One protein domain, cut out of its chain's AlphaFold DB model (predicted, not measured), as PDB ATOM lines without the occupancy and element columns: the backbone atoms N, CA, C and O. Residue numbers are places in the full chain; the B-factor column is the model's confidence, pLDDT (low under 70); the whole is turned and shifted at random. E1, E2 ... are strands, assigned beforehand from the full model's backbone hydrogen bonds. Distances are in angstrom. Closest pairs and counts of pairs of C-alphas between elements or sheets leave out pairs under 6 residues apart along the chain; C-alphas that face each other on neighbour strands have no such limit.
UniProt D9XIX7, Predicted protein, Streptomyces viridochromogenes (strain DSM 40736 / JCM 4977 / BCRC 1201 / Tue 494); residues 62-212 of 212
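What this domain is: This is residues 62 to 212 of the 212 residues of the protein "Predicted protein" of Streptomyces viridochromogenes (strain DSM 40736 / JCM 4977 / BCRC 1201 / Tue 494) (UniProt D9XIX7). Four small sheets, each a meander of strands joined in sequence, follow one another in an arch: E1 E2 E3 at one end, then E4 E5 E6 and E7 E8 E9 E10 as a partly face-to-face sandwich with crossed strands, and E11 E12 E13 at the other end. Residues 73 to 78, of which 73 belongs to E2 and the rest to the link from E2 to E3, stick out. The printed part has 151 residues, with no named helix and thirteen named strands, E1 to E13 in chain order; under half of the residues, 72, are in strands, and the class is all strand. The sheets are antiparallel, in the orders E7 E8 E9 E10, E4 E5 E6, E1 E2 E3 and E11 E12 E13. The whole is compact, with a radius of gyration of the C-alphas of 16.1 A and spans of 49 by 42 by 27 A.

How they stand to each other: The largest sheet, strongly twisted, holds E7, residues 132 to 134, E8, 141 to 146, E9, 151 to 156, and E10, 162 to 166. E8 and E9 form a hairpin, with N 142 and O 154 2.8 A apart, within hydrogen-bond range. E4, residues 104 to 109, E5, 112 to 117, and E6, 123 to 127, form the other sheet of the sandwich, two sheets face to face, with strands at 47 degrees to those of the first. The closest C-alphas of E6 and E9, those of Val 126 and Ala 156, are 5.3 A apart. N 107 and O 114, across the hairpin E4 and E5, are 2.8 A apart. E11, residues 175 to 180, E12, 187 to 194, and E13, 197 to 204, form a strongly twisted sheet; N 190 and O 201 are 2.8 A apart. E9 and E13 are apart. E1, residues 62 to 64, E2, 68 to 73, and E3, 80 to 83, form the last sheet, with N 69 and O 82 2.9 A apart. E1 and E4 are only just apart, closest 8.3 A.

Where its parts are: C-alpha 62, where E1 begins, is at (10.275, 9.719, 25.306). E8 begins at C-alpha 141, (12.734, 5.741, 8.815), and is 16.0 A long; E9 is 16.9 A. E12 is 20.9 A and E13 22.5 A, ending at C-alpha 204, (15.967, 14.479, 4.677). Residues 202 to 203 of E13 pair antiparallel with residues 210 to 211.

The domain as a whole: The C-alphas farthest apart, those of Asp 86 and Asp 195, are 50.2 A apart. The printed part has no cut. The link from E3 to E4, residues 84 to 103, is long. The mean pLDDT of the printed part is 88.9; residues 76, 182 and 183 are under 70.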
ATOM      1  N   PRO A  62       9.670  10.649  26.257       74.44
ATOM      2  CA  PRO A  62      10.275   9.719  25.306       74.44
ATOM      3  C   PRO A  62       9.577   9.724  23.940       74.44
ATOM      4  O   PRO A  62      10.124   9.184  22.988       74.44
ATOM      5  N   TRP A  63       8.364  10.280  23.842       81.75
ATOM      6  CA  TRP A  63       7.632  10.404  22.588       81.75
ATOM      7  C   TRP A  63       6.518  11.451  22.700       81.75
ATOM      8  O   TRP A  63       5.848  11.545  23.729       81.75
ATOM      9  N   ALA A  64       6.275  12.189  21.619       79.00
ATOM     10  CA  ALA A  64       5.103  13.039  21.437       79.00
ATOM     11  C   ALA A  64       4.669  12.968  19.969       79.00
ATOM     12  O   ALA A  64       5.438  13.334  19.079       79.00
ATOM     13  N   GLY A  65       3.457  12.476  19.723       81.00
ATOM     14  CA  GLY A  65       2.893  12.299  18.390       81.00
ATOM     15  C   GLY A  65       1.607  13.089  18.176       81.00
ATOM     16  O   GLY A  65       1.197  13.902  19.005       81.00
ATOM     17  N   ALA A  66       0.972  12.857  17.031       82.00
ATOM     18  CA  ALA A  66      -0.278  13.512  16.663       82.00
ATOM     19  C   ALA A  66      -1.484  12.993  17.461       82.00
ATOM     20  O   ALA A  66      -2.450  13.732  17.611       82.00
ATOM     21  N   SER A  67      -1.429  11.764  17.980       85.12
ATOM     22  CA  SER A  67      -2.509  11.113  18.744       85.12
ATOM     23  C   SER A  67      -2.319  11.129  20.258       85.12
ATOM     24  O   SER A  67      -3.237  10.768  20.992       85.12
ATOM     25  N   GLY A  68      -1.159  11.561  20.746       86.62
ATOM     26  CA  GLY A  68      -0.875  11.591  22.173       86.62
ATOM     27  C   GLY A  68       0.591  11.847  22.476       86.62
ATOM     28  O   GLY A  68       1.371  12.250  21.615       86.62
ATOM     29  N   PHE A  69       0.988  11.582  23.714       88.00
ATOM     30  CA  PHE A  69       2.386  11.628  24.129       88.00
ATOM     31  C   PHE A  69       2.677  10.618  25.237       88.00
ATOM     32  O   PHE A  69       1.787  10.038  25.864       88.00
ATOM     33  N   GLN A  70       3.964  10.396  25.470       87.38
ATOM     34  CA  GLN A  70       4.474   9.649  26.600       87.38
ATOM     35  C   GLN A  70       5.300  10.566  27.478       87.38
ATOM     36  O   GLN A  70       6.043  11.415  26.989       87.38
ATOM     37  N   TYR A  71       5.209  10.348  28.781       85.62
ATOM     38  CA  TYR A  71       6.074  11.019  29.733       85.62
ATOM     39  C   TYR A  71       6.523  10.055  30.823       85.62
ATOM     40  O   TYR A  71       5.849   9.078  31.160       85.62
ATOM     41  N   ARG A  72       7.686  10.351  31.389       86.44
ATOM     42  CA  ARG A  72       8.225   9.713  32.580       86.44
ATOM     43  C   ARG A  72       8.476  10.802  33.612       86.44
ATOM     44  O   ARG A  72       9.212  11.748  33.352       86.44
ATOM     45  N   ALA A  73       7.863  10.676  34.786       79.38
ATOM     46  CA  ALA A  73       8.123  11.603  35.884       79.38
ATOM     47  C   ALA A  73       9.599  11.518  36.321       79.38
ATOM     48  O   ALA A  73      10.135  10.412  36.450       79.38
ATOM     49  N   ALA A  74      10.240  12.667  36.583       70.81
ATOM     50  CA  ALA A  74      11.663  12.735  36.942       70.81
ATOM     51  C   ALA A  74      12.030  11.969  38.224       70.81
ATOM     52  O   ALA A  74      13.179  11.585  38.409       70.81
ATOM     53  N   THR A  75      11.066  11.690  39.102       75.50
ATOM     54  CA  THR A  75      11.270  10.916  40.336       75.50
ATOM     55  C   THR A  75      11.382   9.401  40.118       75.50
ATOM     56  O   THR A  75      11.285   8.642  41.076       75.50
ATOM     57  N   GLY A  76      11.623   8.948  38.883       63.16
ATOM     58  CA  GLY A  76      11.814   7.533  38.566       63.16
ATOM     59  C   GLY A  76      10.491   6.774  38.551       63.16
ATOM     60  O   GLY A  76      10.189   6.008  39.460       63.16
ATOM     61  N   GLY A  77       9.691   6.999  37.506       71.75
ATOM     62  CA  GLY A  77       8.411   6.319  37.283       71.75
ATOM     63  C   GLY A  77       8.386   5.408  36.052       71.75
ATOM     64  O   GLY A  77       9.314   5.382  35.233       71.75
ATOM     65  N   THR A  78       7.283   4.672  35.905       83.38
ATOM     66  CA  THR A  78       6.896   4.020  34.647       83.38
ATOM     67  C   THR A  78       6.554   5.070  33.592       83.38
ATOM     68  O   THR A  78       6.118   6.170  33.924       83.38
ATOM     69  N   VAL A  79       6.735   4.733  32.313       86.94
ATOM     70  CA  VAL A  79       6.265   5.593  31.220       86.94
ATOM     71  C   VAL A  79       4.740   5.592  31.222       86.94
ATOM     72  O   VAL A  79       4.122   4.537  31.083       86.94
ATOM     73  N   THR A  80       4.147   6.770  31.355       87.81
ATOM     74  CA  THR A  80       2.706   6.978  31.217       87.81
ATOM     75  C   THR A  80       2.409   7.426  29.794       87.81
ATOM     76  O   THR A  80       3.149   8.227  29.224       87.81
ATOM     77  N   THR A  81       1.334   6.898  29.210       88.56
ATOM     78  CA  THR A  81       0.817   7.321  27.901       88.56
ATOM     79  C   THR A  81      -0.440   8.156  28.113       88.56
ATOM     80  O   THR A  81      -1.277   7.799  28.942       88.56
ATOM     81  N   VAL A  82      -0.553   9.257  27.376       88.50
ATOM     82  CA  VAL A  82      -1.720  10.140  27.357       88.50
ATOM     83  C   VAL A  82      -2.187  10.266  25.915       88.50
ATOM     84  O   VAL A  82      -1.415  10.709  25.067       88.50
ATOM     85  N   ASP A  83      -3.439   9.896  25.658       89.62
ATOM     86  CA  ASP A  83      -4.065  10.012  24.340       89.62
ATOM     87  C   ASP A  83      -4.844  11.330  24.233       89.62
ATOM     88  O   ASP A  83      -5.419  11.818  25.212       89.62
ATOM     89  N   TYR A  84      -4.886  11.910  23.035       86.81
ATOM     90  CA  TYR A  84      -5.732  13.061  22.737       86.81
ATOM     91  C   TYR A  84      -7.136  12.572  22.332       86.81
ATOM     92  O   TYR A  84      -7.265  11.875  21.324       86.81
ATOM     93  N   PRO A  85      -8.203  12.922  23.079       80.50
ATOM     94  CA  PRO A  85      -9.509  12.258  22.975       80.50
ATOM     95  C   PRO A  85     -10.260  12.478  21.650       80.50
ATOM     96  O   PRO A  85     -11.147  11.690  21.336       80.50
ATOM     97  N   ASP A  86      -9.893  13.495  20.865       84.12
ATOM     98  CA  ASP A  86     -10.611  13.902  19.646       84.12
ATOM     99  C   ASP A  86      -9.747  13.825  18.373       84.12
ATOM    100  O   ASP A  86     -10.044  14.463  17.361       84.12
ATOM    101  N   VAL A  87      -8.646  13.067  18.402       82.44
ATOM    102  CA  VAL A  87      -7.784  12.909  17.223       82.44
ATOM    103  C   VAL A  87      -8.371  11.890  16.260       82.44
ATOM    104  O   VAL A  87      -8.571  10.724  16.594       82.44
ATOM    105  N   VAL A  88      -8.586  12.330  15.021       83.62
ATOM    106  CA  VAL A  88      -8.897  11.445  13.899       83.62
ATOM    107  C   VAL A  88      -7.576  10.974  13.290       83.62
ATOM    108  O   VAL A  88      -6.793  11.820  12.846       83.62
ATOM    109  N   PRO A  89      -7.299   9.658  13.257       78.19
ATOM    110  CA  PRO A  89      -6.086   9.147  12.638       78.19
ATOM    111  C   PRO A  89      -6.010   9.562  11.162       78.19
ATOM    112  O   PRO A  89      -7.044   9.623  10.488       78.19
ATOM    113  N   PRO A  90      -4.807   9.824  10.629       80.19
ATOM    114  CA  PRO A  90      -4.662  10.109   9.215       80.19
ATOM    115  C   PRO A  90      -5.127   8.912   8.377       80.19
ATOM    116  O   PRO A  90      -4.928   7.754   8.743       80.19
ATOM    117  N   ALA A  91      -5.733   9.208   7.226       76.62
ATOM    118  CA  ALA A  91      -6.224   8.184   6.303       76.62
ATOM    119  C   ALA A  91      -5.092   7.328   5.713       76.62
ATOM    120  O   ALA A  91      -5.319   6.190   5.309       76.62
ATOM    121  N   HIS A  92      -3.880   7.881   5.674       78.50
ATOM    122  CA  HIS A  92      -2.683   7.221   5.197       78.50
ATOM    123  C   HIS A  92      -1.637   7.265   6.313       78.50
ATOM    124  O   HIS A  92      -1.348   8.317   6.862       78.50
ATOM    125  N   ALA A  93      -1.169   6.100   6.738       82.12
ATOM    126  CA  ALA A  93      -0.253   5.944   7.868       82.12
ATOM    127  C   ALA A  93       0.719   4.792   7.598       82.12
ATOM    128  O   ALA A  93       1.107   4.069   8.511       82.12
ATOM    129  N   GLY A  94       0.992   4.541   6.317       86.88
ATOM    130  CA  GLY A  94       1.924   3.523   5.862       86.88
ATOM    131  C   GLY A  94       3.371   4.011   5.929       86.88
ATOM    132  O   GLY A  94       3.614   5.208   6.088       86.88
ATOM    133  N   PRO A  95       4.345   3.098   5.799       85.50
ATOM    134  CA  PRO A  95       5.768   3.435   5.835       85.50
ATOM    135  C   PRO A  95       6.240   4.342   4.686       85.50
ATOM    136  O   PRO A  95       7.281   4.988   4.789       85.50
ATOM    137  N   ASP A  96       5.465   4.430   3.610       83.19
ATOM    138  CA  ASP A  96       5.650   5.356   2.495       83.19
ATOM    139  C   ASP A  96       5.196   6.795   2.817       83.19
ATOM    140  O   ASP A  96       5.531   7.732   2.088       83.19
ATOM    141  N   ASP A  97       4.504   7.008   3.939       81.50
ATOM    142  CA  ASP A  97       4.021   8.315   4.377       81.50
ATOM    143  C   ASP A  97       4.892   8.958   5.450       81.50
ATOM    144  O   ASP A  97       4.715   8.793   6.659       81.50
ATOM    145  N   LEU A  98       5.823   9.790   4.998       78.00
ATOM    146  CA  LEU A  98       6.688  10.540   5.899       78.00
ATOM    147  C   LEU A  98       5.961  11.652   6.668       78.00
ATOM    148  O   LEU A  98       6.537  12.176   7.616       78.00
ATOM    149  N   ALA A  99       4.741  12.054   6.291       76.75
ATOM    150  CA  ALA A  99       4.024  13.118   6.997       76.75
ATOM    151  C   ALA A  99       3.348  12.610   8.278       76.75
ATOM    152  O   ALA A  99       3.206  13.362   9.242       76.75
ATOM    153  N   THR A 100       2.964  11.335   8.308       71.69
ATOM    154  CA  THR A 100       2.169  10.740   9.393       71.69
ATOM    155  C   THR A 100       3.004   9.920  10.371       71.69
ATOM    156  O   THR A 100       2.501   9.409  11.367       71.69
ATOM    157  N   GLY A 101       4.325   9.891  10.173       78.69
ATOM    158  CA  GLY A 101       5.272   9.180  11.031       78.69
ATOM    159  C   GLY A 101       5.354   9.660  12.490       78.69
ATOM    160  O   GLY A 101       6.032   9.022  13.289       78.69
ATOM    161  N   THR A 102       4.704  10.764  12.880       84.12
ATOM    162  CA  THR A 102       4.768  11.309  14.256       84.12
ATOM    163  C   THR A 102       4.185  10.357  15.300       84.12
ATOM    164  O   THR A 102       4.606  10.376  16.455       84.12
ATOM    165  N   ASP A 103       3.272   9.476  14.891       88.12
ATOM    166  CA  ASP A 103       2.635   8.471  15.744       88.12
ATOM    167  C   ASP A 103       3.289   7.083  15.680       88.12
ATOM    168  O   ASP A 103       2.699   6.091  16.119       88.12
ATOM    169  N   VAL A 104       4.501   6.978  15.138       89.88
ATOM    170  CA  VAL A 104       5.189   5.691  15.006       89.88
ATOM    171  C   VAL A 104       6.003   5.384  16.252       89.88
ATOM    172  O   VAL A 104       6.863   6.156  16.666       89.88
ATOM    173  N   VAL A 105       5.753   4.211  16.830       89.62
ATOM    174  CA  VAL A 105       6.600   3.622  17.868       89.62
ATOM    175  C   VAL A 105       7.477   2.540  17.269       89.62
ATOM    176  O   VAL A 105       7.021   1.723  16.465       89.62
ATOM    177  N   THR A 106       8.730   2.513  17.706       91.56
ATOM    178  CA  THR A 106       9.728   1.574  17.207       91.56
ATOM    179  C   THR A 106      10.131   0.593  18.292       91.56
ATOM    180  O   THR A 106      10.404   0.960  19.433       91.56
ATOM    181  N   THR A 107      10.223  -0.675  17.914       94.06
ATOM    182  CA  THR A 107      10.882  -1.717  18.698       94.06
ATOM    183  C   THR A 107      11.955  -2.368  17.844       94.06
ATOM    184  O   THR A 107      11.838  -2.439  16.622       94.06
ATOM    185  N   ARG A 108      13.028  -2.835  18.475       95.06
ATOM    186  CA  ARG A 108      14.132  -3.482  17.772       95.06
ATOM    187  C   ARG A 108      14.504  -4.785  18.459       95.06
ATOM    188  O   ARG A 108      14.679  -4.822  19.674       95.06
ATOM    189  N   SER A 109      14.700  -5.824  17.654       94.94
ATOM    190  CA  SER A 109      15.241  -7.116  18.070       94.94
ATOM    191  C   SER A 109      16.348  -7.534  17.103       94.94
ATOM    192  O   SER A 109      16.104  -7.858  15.942       94.94
ATOM    193  N   GLY A 110      17.602  -7.465  17.558       94.38
ATOM    194  CA  GLY A 110      18.765  -7.746  16.714       94.38
ATOM    195  C   GLY A 110      18.852  -6.804  15.504       94.38
ATOM    196  O   GLY A 110      19.071  -5.600  15.672       94.38
ATOM    197  N   ARG A 111      18.711  -7.375  14.299       95.25
ATOM    198  CA  ARG A 111      18.710  -6.664  13.002       95.25
ATOM    199  C   ARG A 111      17.311  -6.297  12.507       95.25
ATOM    200  O   ARG A 111      17.191  -5.680  11.458       95.25
ATOM    201  N   THR A 112      16.270  -6.678  13.232       95.50
ATOM    202  CA  THR A 112      14.888  -6.410  12.845       95.50
ATOM    203  C   THR A 112      14.372  -5.215  13.629       95.50
ATOM    204  O   THR A 112      14.451  -5.192  14.860       95.50
ATOM    205  N   VAL A 113      13.849  -4.226  12.913       96.38
ATOM    206  CA  VAL A 113      13.195  -3.045  13.472       96.38
ATOM    207  C   VAL A 113      11.724  -3.106  13.091       96.38
ATOM    208  O   VAL A 113      11.386  -3.155  11.912       96.38
ATOM    209  N   THR A 114      10.846  -3.134  14.086       95.44
ATOM    210  CA  THR A 114       9.397  -3.127  13.893       95.44
ATOM    211  C   THR A 114       8.862  -1.761  14.278       95.44
ATOM    212  O   THR A 114       8.997  -1.329  15.426       95.44
ATOM    213  N   GLN A 115       8.237  -1.103  13.314       94.00
ATOM    214  CA  GLN A 115       7.589   0.191  13.451       94.00
ATOM    215  C   GLN A 115       6.079  -0.009  13.442       94.00
ATOM    216  O   GLN A 115       5.549  -0.768  12.629       94.00
ATOM    217  N   LYS A 116       5.373   0.648  14.359       92.38
ATOM    218  CA  LYS A 116       3.916   0.586  14.451       92.38
ATOM    219  C   LYS A 116       3.337   1.981  14.601       92.38
ATOM    220  O   LYS A 116       3.685   2.687  15.543       92.38
ATOM    221  N   HIS A 117       2.391   2.332  13.744       91.56
ATOM    222  CA  HIS A 117       1.563   3.514  13.930       91.56
ATOM    223  C   HIS A 117       0.587   3.275  15.080       91.56
ATOM    224  O   HIS A 117      -0.183   2.308  15.056       91.56
ATOM    225  N   ARG A 118       0.599   4.122  16.108       87.31
ATOM    226  CA  ARG A 118      -0.207   3.879  17.314       87.31
ATOM    227  C   ARG A 118      -1.703   3.942  17.048       87.31
ATOM    228  O   ARG A 118      -2.423   3.053  17.493       87.31
ATOM    229  N   SER A 119      -2.148   4.963  16.323       86.00
ATOM    230  CA  SER A 119      -3.571   5.278  16.178       86.00
ATOM    231  C   SER A 119      -4.283   4.425  15.122       86.00
ATOM    232  O   SER A 119      -5.461   4.123  15.274       86.00
ATOM    233  N   THR A 120      -3.569   3.966  14.092       88.31
ATOM    234  CA  THR A 120      -4.127   3.091  13.036       88.31
ATOM    235  C   THR A 120      -3.743   1.624  13.212       88.31
ATOM    236  O   THR A 120      -4.363   0.746  12.622       88.31
ATOM    237  N   GLY A 121      -2.705   1.333  14.000       89.25
ATOM    238  CA  GLY A 121      -2.193  -0.018  14.206       89.25
ATOM    239  C   GLY A 121      -1.365  -0.578  13.049       89.25
ATOM    240  O   GLY A 121      -0.866  -1.693  13.192       89.25
ATOM    241  N   VAL A 122      -1.191   0.168  11.950       91.06
ATOM    242  CA  VAL A 122      -0.361  -0.235  10.804       91.06
ATOM    243  C   VAL A 122       1.049  -0.560  11.282       91.06
ATOM    244  O   VAL A 122       1.636   0.188  12.062       91.06
ATOM    245  N   THR A 123       1.590  -1.683  10.818       92.50
ATOM    246  CA  THR A 123       2.934  -2.144  11.169       92.50
ATOM    247  C   THR A 123       3.803  -2.275   9.936       92.50
ATOM    248  O   THR A 123       3.349  -2.776   8.910       92.50
ATOM    249  N   ALA A 124       5.072  -1.931  10.089       93.62
ATOM    250  CA  ALA A 124       6.099  -2.119   9.089       93.62
ATOM    251  C   ALA A 124       7.336  -2.755   9.730       93.62
ATOM    252  O   ALA A 124       7.623  -2.540  10.911       93.62
ATOM    253  N   THR A 125       8.056  -3.568   8.963       94.38
ATOM    254  CA  THR A 125       9.291  -4.205   9.425       94.38
ATOM    255  C   THR A 125      10.433  -3.825   8.503       94.38
ATOM    256  O   THR A 125      10.344  -4.000   7.292       94.38
ATOM    257  N   VAL A 126      11.514  -3.337   9.099       96.25
ATOM    258  CA  VAL A 126      12.771  -3.023   8.432       96.25
ATOM    259  C   VAL A 126      13.813  -4.043   8.865       96.25
ATOM    260  O   VAL A 126      14.019  -4.275  10.061       96.25
ATOM    261  N   THR A 127      14.486  -4.654   7.893       95.38
ATOM    262  CA  THR A 127      15.622  -5.541   8.161       95.38
ATOM    263  C   THR A 127      16.914  -4.795   7.878       95.38
ATOM    264  O   THR A 127      17.161  -4.391   6.749       95.38
ATOM    265  N   ILE A 128      17.759  -4.646   8.896       96.62
ATOM    266  CA  ILE A 128      19.067  -4.005   8.767       96.62
ATOM    267  C   ILE A 128      20.003  -4.934   7.974       96.62
ATOM    268  O   ILE A 128      20.262  -6.060   8.432       96.62
ATOM    269  N   PRO A 129      20.537  -4.487   6.818       96.69
ATOM    270  CA  PRO A 129      21.487  -5.261   6.031       96.69
ATOM    271  C   PRO A 129      22.721  -5.679   6.837       96.69
ATOM    272  O   PRO A 129      23.177  -4.990   7.752       96.69
ATOM    273  N   SER A 130      23.302  -6.831   6.493       95.56
ATOM    274  CA  SER A 130      24.599  -7.224   7.051       95.56
ATOM    275  C   SER A 130      25.663  -6.183   6.710       95.56
ATOM    276  O   SER A 130      25.769  -5.776   5.557       95.56
ATOM    277  N   GLY A 131      26.471  -5.791   7.695       95.56
ATOM    278  CA  GLY A 131      27.494  -4.758   7.520       95.56
ATOM    279  C   GLY A 131      27.008  -3.337   7.809       95.56
ATOM    280  O   GLY A 131      27.836  -2.432   7.835       95.56
ATOM    281  N   GLN A 132      25.714  -3.146   8.094       97.38
ATOM    282  CA  GLN A 132      25.180  -1.886   8.600       97.38
ATOM    283  C   GLN A 132      24.865  -1.952  10.100       97.38
ATOM    284  O   GLN A 132      24.368  -2.952  10.623       97.38
ATOM    285  N   ALA A 133      25.143  -0.857  10.799       95.75
ATOM    286  CA  ALA A 133      24.841  -0.647  12.204       95.75
ATOM    287  C   ALA A 133      23.640   0.291  12.361       95.75
ATOM    288  O   ALA A 133      23.604   1.362  11.759       95.75
ATOM    289  N   PHE A 134      22.690  -0.089  13.217       95.19
ATOM    290  CA  PHE A 134      21.586   0.778  13.641       95.19
ATOM    291  C   PHE A 134      22.113   2.058  14.292       95.19
ATOM    292  O   PHE A 134      22.982   1.982  15.167       95.19
ATOM    293  N   ARG A 135      21.556   3.207  13.907       93.75
ATOM    294  CA  ARG A 135      21.858   4.498  14.529       93.75
ATOM    295  C   ARG A 135      20.674   5.043  15.296       93.75
ATOM    296  O   ARG A 135      20.855   5.422  16.447       93.75
ATOM    297  N   ASP A 136      19.500   5.016  14.683       91.94
ATOM    298  CA  ASP A 136      18.283   5.523  15.298       91.94
ATOM    299  C   ASP A 136      17.032   4.990  14.582       91.94
ATOM    300  O   ASP A 136      17.134   4.219  13.623       91.94
ATOM    301  N   ALA A 137      15.850   5.415  15.025       91.44
ATOM    302  CA  ALA A 137      14.601   5.277  14.294       91.44
ATOM    303  C   ALA A 137      13.690   6.484  14.537       91.44
ATOM    304  O   ALA A 137      13.312   6.770  15.669       91.44
ATOM    305  N   VAL A 138      13.281   7.147  13.456       89.94
ATOM    306  CA  VAL A 138      12.442   8.348  13.500       89.94
ATOM    307  C   VAL A 138      11.299   8.177  12.511       89.94
ATOM    308  O   VAL A 138      11.521   7.999  11.313       89.94
ATOM    309  N   GLY A 139      10.064   8.215  13.011       90.19
ATOM    310  CA  GLY A 139       8.896   7.882  12.201       90.19
ATOM    311  C   GLY A 139       9.031   6.497  11.565       90.19
ATOM    312  O   GLY A 139       9.359   5.529  12.251       90.19
ATOM    313  N   TRP A 140       8.828   6.427  10.248       93.00
ATOM    314  CA  TRP A 140       8.980   5.218   9.422       93.00
ATOM    315  C   TRP A 140      10.395   4.977   8.887       93.00
ATOM    316  O   TRP A 140      10.623   4.045   8.120       93.00
ATOM    317  N   SER A 141      11.361   5.791   9.308       94.19
ATOM    318  CA  SER A 141      12.734   5.741   8.815       94.19
ATOM    319  C   SER A 141      13.675   5.151   9.856       94.19
ATOM    320  O   SER A 141      13.587   5.457  11.046       94.19
ATOM    321  N   VAL A 142      14.614   4.330   9.394       95.19
ATOM    322  CA  VAL A 142      15.643   3.699  10.224       95.19
ATOM    323  C   VAL A 142      17.022   4.098   9.698       95.19
ATOM    324  O   VAL A 142      17.543   3.468   8.776       95.19
ATOM    325  N   PRO A 143      17.624   5.157  10.260       95.25
ATOM    326  CA  PRO A 143      19.012   5.501  10.008       95.25
ATOM    327  C   PRO A 143      19.971   4.372  10.399       95.25
ATOM    328  O   PRO A 143      19.970   3.873  11.532       95.25
ATOM    329  N   THR A 144      20.855   4.020   9.476       96.75
ATOM    330  CA  THR A 144      21.942   3.064   9.681       96.75
ATOM    331  C   THR A 144      23.262   3.627   9.158       96.75
ATOM    332  O   THR A 144      23.327   4.710   8.577       96.75
ATOM    333  N   MET A 145      24.360   2.930   9.433       95.44
ATOM    334  CA  MET A 145      25.678   3.266   8.902       95.44
ATOM    335  C   MET A 145      26.416   1.998   8.511       95.44
ATOM    336  O   MET A 145      26.465   1.064   9.312       95.44
ATOM    337  N   ASP A 146      27.003   1.969   7.323       95.56
ATOM    338  CA  ASP A 146      27.785   0.830   6.857       95.56
ATOM    339  C   ASP A 146      29.203   0.783   7.467       95.56
ATOM    340  O   ASP A 146      29.625   1.657   8.232       95.56
ATOM    341  N   GLY A 147      29.964  -0.258   7.120       91.94
ATOM    342  CA  GLY A 147      31.353  -0.425   7.561       91.94
ATOM    343  C   GLY A 147      32.338   0.612   7.006       91.94
ATOM    344  O   GLY A 147      33.461   0.690   7.499       91.94
ATOM    345  N   THR A 148      31.941   1.404   6.008       91.06
ATOM    346  CA  THR A 148      32.757   2.483   5.426       91.06
ATOM    347  C   THR A 148      32.498   3.836   6.090       91.06
ATOM    348  O   THR A 148      33.275   4.771   5.906       91.06
ATOM    349  N   GLY A 149      31.446   3.931   6.910       89.62
ATOM    350  CA  GLY A 149      31.002   5.170   7.542       89.62
ATOM    351  C   GLY A 149      29.933   5.918   6.741       89.62
ATOM    352  O   GLY A 149      29.511   6.993   7.168       89.62
ATOM    353  N   THR A 150      29.466   5.356   5.622       93.69
ATOM    354  CA  THR A 150      28.349   5.900   4.845       93.69
ATOM    355  C   THR A 150      27.064   5.739   5.641       93.69
ATOM    356  O   THR A 150      26.774   4.667   6.174       93.69
ATOM    357  N   LEU A 151      26.303   6.823   5.763       95.50
ATOM    358  CA  LEU A 151      24.977   6.791   6.367       95.50
ATOM    359  C   LEU A 151      23.964   6.260   5.355       95.50
ATOM    360  O   LEU A 151      24.066   6.540   4.166       95.50
ATOM    361  N   HIS A 152      22.969   5.538   5.845       96.75
ATOM    362  CA  HIS A 152      21.875   4.986   5.059       96.75
ATOM    363  C   HIS A 152      20.551   5.282   5.761       96.75
ATOM    364  O   HIS A 152      20.494   5.400   6.987       96.75
ATOM    365  N   VAL A 153      19.485   5.408   4.982       96.12
ATOM    366  CA  VAL A 153      18.112   5.521   5.467       96.12
ATOM    367  C   VAL A 153      17.370   4.298   4.970       96.12
ATOM    368  O   VAL A 153      17.155   4.141   3.771       96.12
ATOM    369  N   LEU A 154      16.989   3.429   5.900       95.94
ATOM    370  CA  LEU A 154      16.190   2.259   5.585       95.94
ATOM    371  C   LEU A 154      14.710   2.567   5.800       95.94
ATOM    372  O   LEU A 154      14.338   3.165   6.814       95.94
ATOM    373  N   ARG A 155      13.863   2.110   4.880       94.25
ATOM    374  CA  ARG A 155      12.403   2.172   5.012       94.25
ATOM    375  C   ARG A 155      11.779   0.867   4.575       94.25
ATOM    376  O   ARG A 155      12.251   0.221   3.645       94.25
ATOM    377  N   ALA A 156      10.697   0.488   5.235       93.25
ATOM    378  CA  ALA A 156       9.878  -0.596   4.730       93.25
ATOM    379  C   ALA A 156       9.144  -0.120   3.473       93.25
ATOM    380  O   ALA A 156       8.657   1.008   3.422       93.25
ATOM    381  N   VAL A 157       9.034  -0.991   2.483       86.50
ATOM    382  CA  VAL A 157       8.178  -0.777   1.315       86.50
ATOM    383  C   VAL A 157       7.120  -1.877   1.259       86.50
ATOM    384  O   VAL A 157       7.046  -2.731   2.151       86.50
ATOM    385  N   ALA A 158       6.267  -1.841   0.235       75.88
ATOM    386  CA  ALA A 158       5.293  -2.899  -0.004       75.88
ATOM    387  C   ALA A 158       5.956  -4.293   0.005       75.88
ATOM    388  O   ALA A 158       7.153  -4.445  -0.248       75.88
ATOM    389  N   ASP A 159       5.166  -5.312   0.342       73.56
ATOM    390  CA  ASP A 159       5.578  -6.722   0.355       73.56
ATOM    391  C   ASP A 159       6.660  -7.095   1.390       73.56
ATOM    392  O   ASP A 159       7.276  -8.156   1.311       73.56
ATOM    393  N   GLY A 160       6.876  -6.248   2.406       71.75
ATOM    394  CA  GLY A 160       7.801  -6.531   3.513       71.75
ATOM    395  C   GLY A 160       9.280  -6.378   3.147       71.75
ATOM    396  O   GLY A 160      10.150  -6.818   3.901       71.75
ATOM    397  N   LEU A 161       9.570  -5.760   2.002       85.50
ATOM    398  CA  LEU A 161      10.926  -5.413   1.595       85.50
ATOM    399  C   LEU A 161      11.415  -4.151   2.316       85.50
ATOM    400  O   LEU A 161      10.648  -3.394   2.912       85.50
ATOM    401  N   THR A 162      12.726  -3.931   2.261       91.81
ATOM    402  CA  THR A 162      13.378  -2.727   2.782       91.81
ATOM    403  C   THR A 162      14.034  -1.985   1.626       91.81
ATOM    404  O   THR A 162      14.888  -2.541   0.938       91.81
ATOM    405  N   GLU A 163      13.627  -0.739   1.414       93.81
ATOM    406  CA  GLU A 163      14.373   0.218   0.607       93.81
ATOM    407  C   GLU A 163      15.561   0.723   1.427       93.81
ATOM    408  O   GLU A 163      15.412   1.076   2.598       93.81
ATOM    409  N   ASP A 164      16.734   0.743   0.800       95.69
ATOM    410  CA  ASP A 164      17.965   1.279   1.367       95.69
ATOM    411  C   ASP A 164      18.410   2.475   0.525       95.69
ATOM    412  O   ASP A 164      18.769   2.329  -0.647       95.69
ATOM    413  N   THR A 165      18.357   3.664   1.119       96.12
ATOM    414  CA  THR A 165      18.791   4.908   0.487       96.12
ATOM    415  C   THR A 165      20.096   5.385   1.127       96.12
ATOM    416  O   THR A 165      20.076   5.868   2.263       96.12
ATOM    417  N   PRO A 166      21.240   5.311   0.421       96.38
ATOM    418  CA  PRO A 166      22.480   5.917   0.886       96.38
ATOM    419  C   PRO A 166      22.321   7.430   1.044       96.38
ATOM    420  O   PRO A 166      21.776   8.109   0.170       96.38
ATOM    421  N   VAL A 167      22.832   7.974   2.146       96.75
ATOM    422  CA  VAL A 167      22.833   9.414   2.386       96.75
ATOM    423  C   VAL A 167      23.888  10.073   1.514       96.75
ATOM    424  O   VAL A 167      25.061   9.698   1.529       96.75
ATOM    425  N   THR A 168      23.480  11.105   0.786       96.50
ATOM    426  CA  THR A 168      24.356  11.867  -0.107       96.50
ATOM    427  C   THR A 168      24.635  13.259   0.447       96.50
ATOM    428  O   THR A 168      23.878  13.787   1.260       96.50
ATOM    429  N   GLY A 169      25.752  13.863   0.038       94.00
ATOM    430  CA  GLY A 169      26.128  15.217   0.464       94.00
ATOM    431  C   GLY A 169      26.681  15.318   1.889       94.00
ATOM    432  O   GLY A 169      27.015  16.417   2.326       94.00
ATOM    433  N   PHE A 170      26.818  14.202   2.613       93.31
ATOM    434  CA  PHE A 170      27.497  14.206   3.906       93.31
ATOM    435  C   PHE A 170      28.995  14.521   3.709       93.31
ATOM    436  O   PHE A 170      29.619  13.903   2.838       93.31
ATOM    437  N   PRO A 171      29.588  15.474   4.456       90.94
ATOM    438  CA  PRO A 171      30.954  15.914   4.196       90.94
ATOM    439  C   PRO A 171      31.968  14.772   4.323       90.94
ATOM    440  O   PRO A 171      31.987  14.037   5.311       90.94
ATOM    441  N   ALA A 172      32.846  14.638   3.328       89.19
ATOM    442  CA  ALA A 172      33.894  13.626   3.349       89.19
ATOM    443  C   ALA A 172      34.815  13.824   4.564       89.19
ATOM    444  O   ALA A 172      35.250  14.935   4.853       89.19
ATOM    445  N   GLY A 173      35.105  12.738   5.284       87.31
ATOM    446  CA  GLY A 173      35.918  12.775   6.503       87.31
ATOM    447  C   GLY A 173      35.172  13.230   7.762       87.31
ATOM    448  O   GLY A 173      35.726  13.097   8.857       87.31
ATOM    449  N   ALA A 174      33.922  13.694   7.649       91.44
ATOM    450  CA  ALA A 174      33.110  13.996   8.818       91.44
ATOM    451  C   ALA A 174      32.740  12.717   9.576       91.44
ATOM    452  O   ALA A 174      32.517  11.654   8.997       91.44
ATOM    453  N   ARG A 175      32.653  12.828  10.901       91.12
ATOM    454  CA  ARG A 175      32.261  11.732  11.791       91.12
ATOM    455  C   ARG A 175      31.002  12.120  12.557       91.12
ATOM    456  O   ARG A 175      31.080  13.049  13.361       91.12
ATOM    457  N   PRO A 176      29.861  11.440  12.347       92.38
ATOM    458  CA  PRO A 176      28.681  11.629  13.183       92.38
ATOM    459  C   PRO A 176      29.001  11.340  14.651       92.38
ATOM    460  O   PRO A 176      29.586  10.307  14.975       92.38
ATOM    461  N   THR A 177      28.618  12.255  15.537       91.94
ATOM    462  CA  THR A 177      28.810  12.142  16.989       91.94
ATOM    463  C   THR A 177      27.491  12.070  17.747       91.94
ATOM    464  O   THR A 177      27.470  11.559  18.861       91.94
ATOM    465  N   ALA A 178      26.397  12.565  17.162       89.88
ATOM    466  CA  ALA A 178      25.053  12.415  17.708       89.88
ATOM    467  C   ALA A 178      23.994  12.448  16.599       89.88
ATOM    468  O   ALA A 178      24.174  13.110  15.572       89.88
ATOM    469  N   TYR A 179      22.887  11.762  16.861       89.94
ATOM    470  CA  TYR A 179      21.662  11.769  16.072       89.94
ATOM    471  C   TYR A 179      20.591  12.369  16.970       89.94
ATOM    472  O   TYR A 179      20.441  11.926  18.107       89.94
ATOM    473  N   LEU A 180      19.959  13.442  16.511       86.50
ATOM    474  CA  LEU A 180      18.985  14.188  17.289       86.50
ATOM    475  C   LEU A 180      17.643  14.126  16.569       86.50
ATOM    476  O   LEU A 180      17.467  14.682  15.478       86.50
ATOM    477  N   ASP A 181      16.721  13.429  17.210       82.31
ATOM    478  CA  ASP A 181      15.313  13.340  16.890       82.31
ATOM    479  C   ASP A 181      14.566  14.586  17.403       82.31
ATOM    480  O   ASP A 181      14.810  15.090  18.499       82.31
ATOM    481  N   GLY A 182      13.665  15.147  16.588       68.19
ATOM    482  CA  GLY A 182      12.830  16.269  17.027       68.19
ATOM    483  C   GLY A 182      12.333  17.195  15.919       68.19
ATOM    484  O   GLY A 182      12.985  17.410  14.901       68.19
ATOM    485  N   GLY A 183      11.141  17.765  16.123       66.44
ATOM    486  CA  GLY A 183      10.535  18.797  15.268       66.44
ATOM    487  C   GLY A 183      10.027  18.325  13.898       66.44
ATOM    488  O   GLY A 183       9.185  18.990  13.299       66.44
ATOM    489  N   SER A 184      10.492  17.179  13.396       79.56
ATOM    490  CA  SER A 184      10.021  16.569  12.155       79.56
ATOM    491  C   SER A 184      10.320  15.075  12.133       79.56
ATOM    492  O   SER A 184      11.398  14.657  12.528       79.56
ATOM    493  N   VAL A 185       9.400  14.273  11.595       84.62
ATOM    494  CA  VAL A 185       9.650  12.848  11.298       84.62
ATOM    495  C   VAL A 185      10.241  12.609   9.913       84.62
ATOM    496  O   VAL A 185      10.609  11.492   9.570       84.62
ATOM    497  N   ARG A 186      10.359  13.675   9.117       88.31
ATOM    498  CA  ARG A 186      10.987  13.647   7.797       88.31
ATOM    499  C   ARG A 186      12.490  13.903   7.867       88.31
ATOM    500  O   ARG A 186      13.191  13.590   6.912       88.31
ATOM    501  N   ARG A 187      12.989  14.515   8.944       89.75
ATOM    502  CA  ARG A 187      14.388  14.943   9.033       89.75
ATOM    503  C   ARG A 187      15.025  14.514  10.336       89.75
ATOM    504  O   ARG A 187      14.382  14.558  11.376       89.75
ATOM    505  N   LEU A 188      16.307  14.185  10.257       91.44
ATOM    506  CA  LEU A 188      17.152  13.899  11.408       91.44
ATOM    507  C   LEU A 188      18.312  14.876  11.440       91.44
ATOM    508  O   LEU A 188      19.019  15.029  10.441       91.44
ATOM    509  N   ALA A 189      18.524  15.504  12.593       92.50
ATOM    510  CA  ALA A 189      19.708  16.311  12.807       92.50
ATOM    511  C   ALA A 189      20.898  15.417  13.158       92.50
ATOM    512  O   ALA A 189      20.821  14.549  14.027       92.50
ATOM    513  N   ILE A 190      22.015  15.643  12.474       93.19
ATOM    514  CA  ILE A 190      23.274  14.943  12.708       93.19
ATOM    515  C   ILE A 190      24.306  15.959  13.158       93.19
ATOM    516  O   ILE A 190      24.732  16.829  12.392       93.19
ATOM    517  N   VAL A 191      24.739  15.805  14.407       94.69
ATOM    518  CA  VAL A 191      25.928  16.483  14.916       94.69
ATOM    519  C   VAL A 191      27.134  15.696  14.429       94.69
ATOM    520  O   VAL A 191      27.190  14.478  14.602       94.69
ATOM    521  N   HIS A 192      28.092  16.375  13.808       93.88
ATOM    522  CA  HIS A 192      29.292  15.745  13.280       93.88
ATOM    523  C   HIS A 192      30.543  16.565  13.578       93.88
ATOM    524  O   HIS A 192      30.499  17.790  13.684       93.88
ATOM    525  N   ALA A 193      31.668  15.862  13.694       95.06
ATOM    526  CA  ALA A 193      32.991  16.455  13.773       95.06
ATOM    527  C   ALA A 193      33.670  16.403  12.399       95.06
ATOM    528  O   ALA A 193      33.739  15.333  11.792       95.06
ATOM    529  N   LEU A 194      34.198  17.532  11.935       93.62
ATOM    530  CA  LEU A 194      35.011  17.654  10.724       93.62
ATOM    531  C   LEU A 194      36.167  18.614  11.011       93.62
ATOM    532  O   LEU A 194      35.941  19.714  11.507       93.62
ATOM    533  N   ASP A 195      37.403  18.185  10.751       93.38
ATOM    534  CA  ASP A 195      38.612  19.000  10.948       93.38
ATOM    535  C   ASP A 195      38.700  19.672  12.334       93.38
ATOM    536  O   ASP A 195      39.073  20.836  12.480       93.38
ATOM    537  N   GLY A 196      38.300  18.937  13.379       92.50
ATOM    538  CA  GLY A 196      38.297  19.416  14.766       92.50
ATOM    539  C   GLY A 196      37.159  20.382  15.119       92.50
ATOM    540  O   GLY A 196      37.107  20.860  16.250       92.50
ATOM    541  N   LYS A 197      36.235  20.661  14.193       94.94
ATOM    542  CA  LYS A 197      35.050  21.492  14.423       94.94
ATOM    543  C   LYS A 197      33.798  20.637  14.531       94.94
ATOM    544  O   LYS A 197      33.602  19.708  13.754       94.94
ATOM    545  N   THR A 198      32.928  21.002  15.463       95.69
ATOM    546  CA  THR A 198      31.574  20.449  15.553       95.69
ATOM    547  C   THR A 198      30.642  21.254  14.656       95.69
ATOM    548  O   THR A 198      30.672  22.483  14.660       95.69
ATOM    549  N   SER A 199      29.819  20.571  13.872       94.81
ATOM    550  CA  SER A 199      28.815  21.164  12.988       94.81
ATOM    551  C   SER A 199      27.542  20.323  13.003       94.81
ATOM    552  O   SER A 199      27.527  19.199  13.510       94.81
ATOM    553  N   VAL A 200      26.454  20.884  12.482       93.94
ATOM    554  CA  VAL A 200      25.145  20.228  12.423       93.94
ATOM    555  C   VAL A 200      24.622  20.317  10.999       93.94
ATOM    556  O   VAL A 200      24.826  21.322  10.328       93.94
ATOM    557  N   GLY A 201      23.954  19.264  10.548       93.12
ATOM    558  CA  GLY A 201      23.127  19.302   9.350       93.12
ATOM    559  C   GLY A 201      21.949  18.348   9.479       93.12
ATOM    560  O   GLY A 201      21.824  17.625  10.467       93.12
ATOM    561  N   LEU A 202      21.079  18.362   8.482       94.25
ATOM    562  CA  LEU A 202      19.853  17.587   8.420       94.25
ATOM    563  C   LEU A 202      19.948  16.562   7.297       94.25
ATOM    564  O   LEU A 202      20.229  16.924   6.156       94.25
ATOM    565  N   VAL A 203      19.642  15.306   7.596       94.56
ATOM    566  CA  VAL A 203      19.291  14.319   6.568       94.56
ATOM    567  C   VAL A 203      17.793  14.420   6.321       94.56
ATOM    568  O   VAL A 203      17.018  14.348   7.273       94.56
ATOM    569  N   ASP A 204      17.376  14.594   5.068       93.25
ATOM    570  CA  ASP A 204      15.967  14.479   4.677       93.25
ATOM    571  C   ASP A 204      15.687  13.041   4.239       93.25
ATOM    572  O   ASP A 204      16.280  12.531   3.293       93.25
ATOM    573  N   PHE A 205      14.791  12.362   4.944       91.75
ATOM    574  CA  PHE A 205      14.476  10.962   4.685       91.75
ATOM    575  C   PHE A 205      13.679  10.735   3.401       91.75
ATOM    576  O   PHE A 205      13.524   9.590   2.993       91.75
ATOM    577  N   ALA A 206      13.157  11.790   2.768       89.31
ATOM    578  CA  ALA A 206      12.463  11.642   1.496       89.31
ATOM    579  C   ALA A 206      13.423  11.344   0.339       89.31
ATOM    580  O   ALA A 206      13.044  10.629  -0.583       89.31
ATOM    581  N   ASP A 207      14.633  11.908   0.377       91.75
ATOM    582  CA  ASP A 207      15.610  11.825  -0.714       91.75
ATOM    583  C   ASP A 207      17.013  11.380  -0.271       91.75
ATOM    584  O   ASP A 207      17.899  11.215  -1.107       91.75
ATOM    585  N   GLY A 208      17.238  11.189   1.031       93.12
ATOM    586  CA  GLY A 208      18.538  10.828   1.590       93.12
ATOM    587  C   GLY A 208      19.576  11.951   1.512       93.12
ATOM    588  O   GLY A 208      20.752  11.705   1.765       93.12
ATOM    589  N   ALA A 209      19.211  13.185   1.162       96.38
ATOM    590  CA  ALA A 209      20.191  14.257   1.028       96.38
ATOM    591  C   ALA A 209      20.484  14.936   2.374       96.38
ATOM    592  O   ALA A 209      19.577  15.374   3.095       96.38
ATOM    593  N   PHE A 210      21.774  15.070   2.679       95.19
ATOM    594  CA  PHE A 210      22.293  15.844   3.798       95.19
ATOM    595  C   PHE A 210      22.415  17.328   3.436       95.19
ATOM    596  O   PHE A 210      22.893  17.682   2.357       95.19
ATOM    597  N   ARG A 211      21.974  18.205   4.342       94.50
ATOM    598  CA  ARG A 211      21.929  19.662   4.159       94.50
ATOM    599  C   ARG A 211      22.442  20.361   5.419       94.50
ATOM    600  O   ARG A 211      21.963  20.054   6.507       94.50
ATOM    601  N   THR A 212      23.391  21.280   5.275       85.44
ATOM    602  CA  THR A 212      23.949  22.109   6.365       85.44
ATOM    603  C   THR A 212      23.375  23.510   6.350       85.44
ATOM    604  O   THR A 212      23.279  24.057   5.228       85.44
TER     605      THR A 212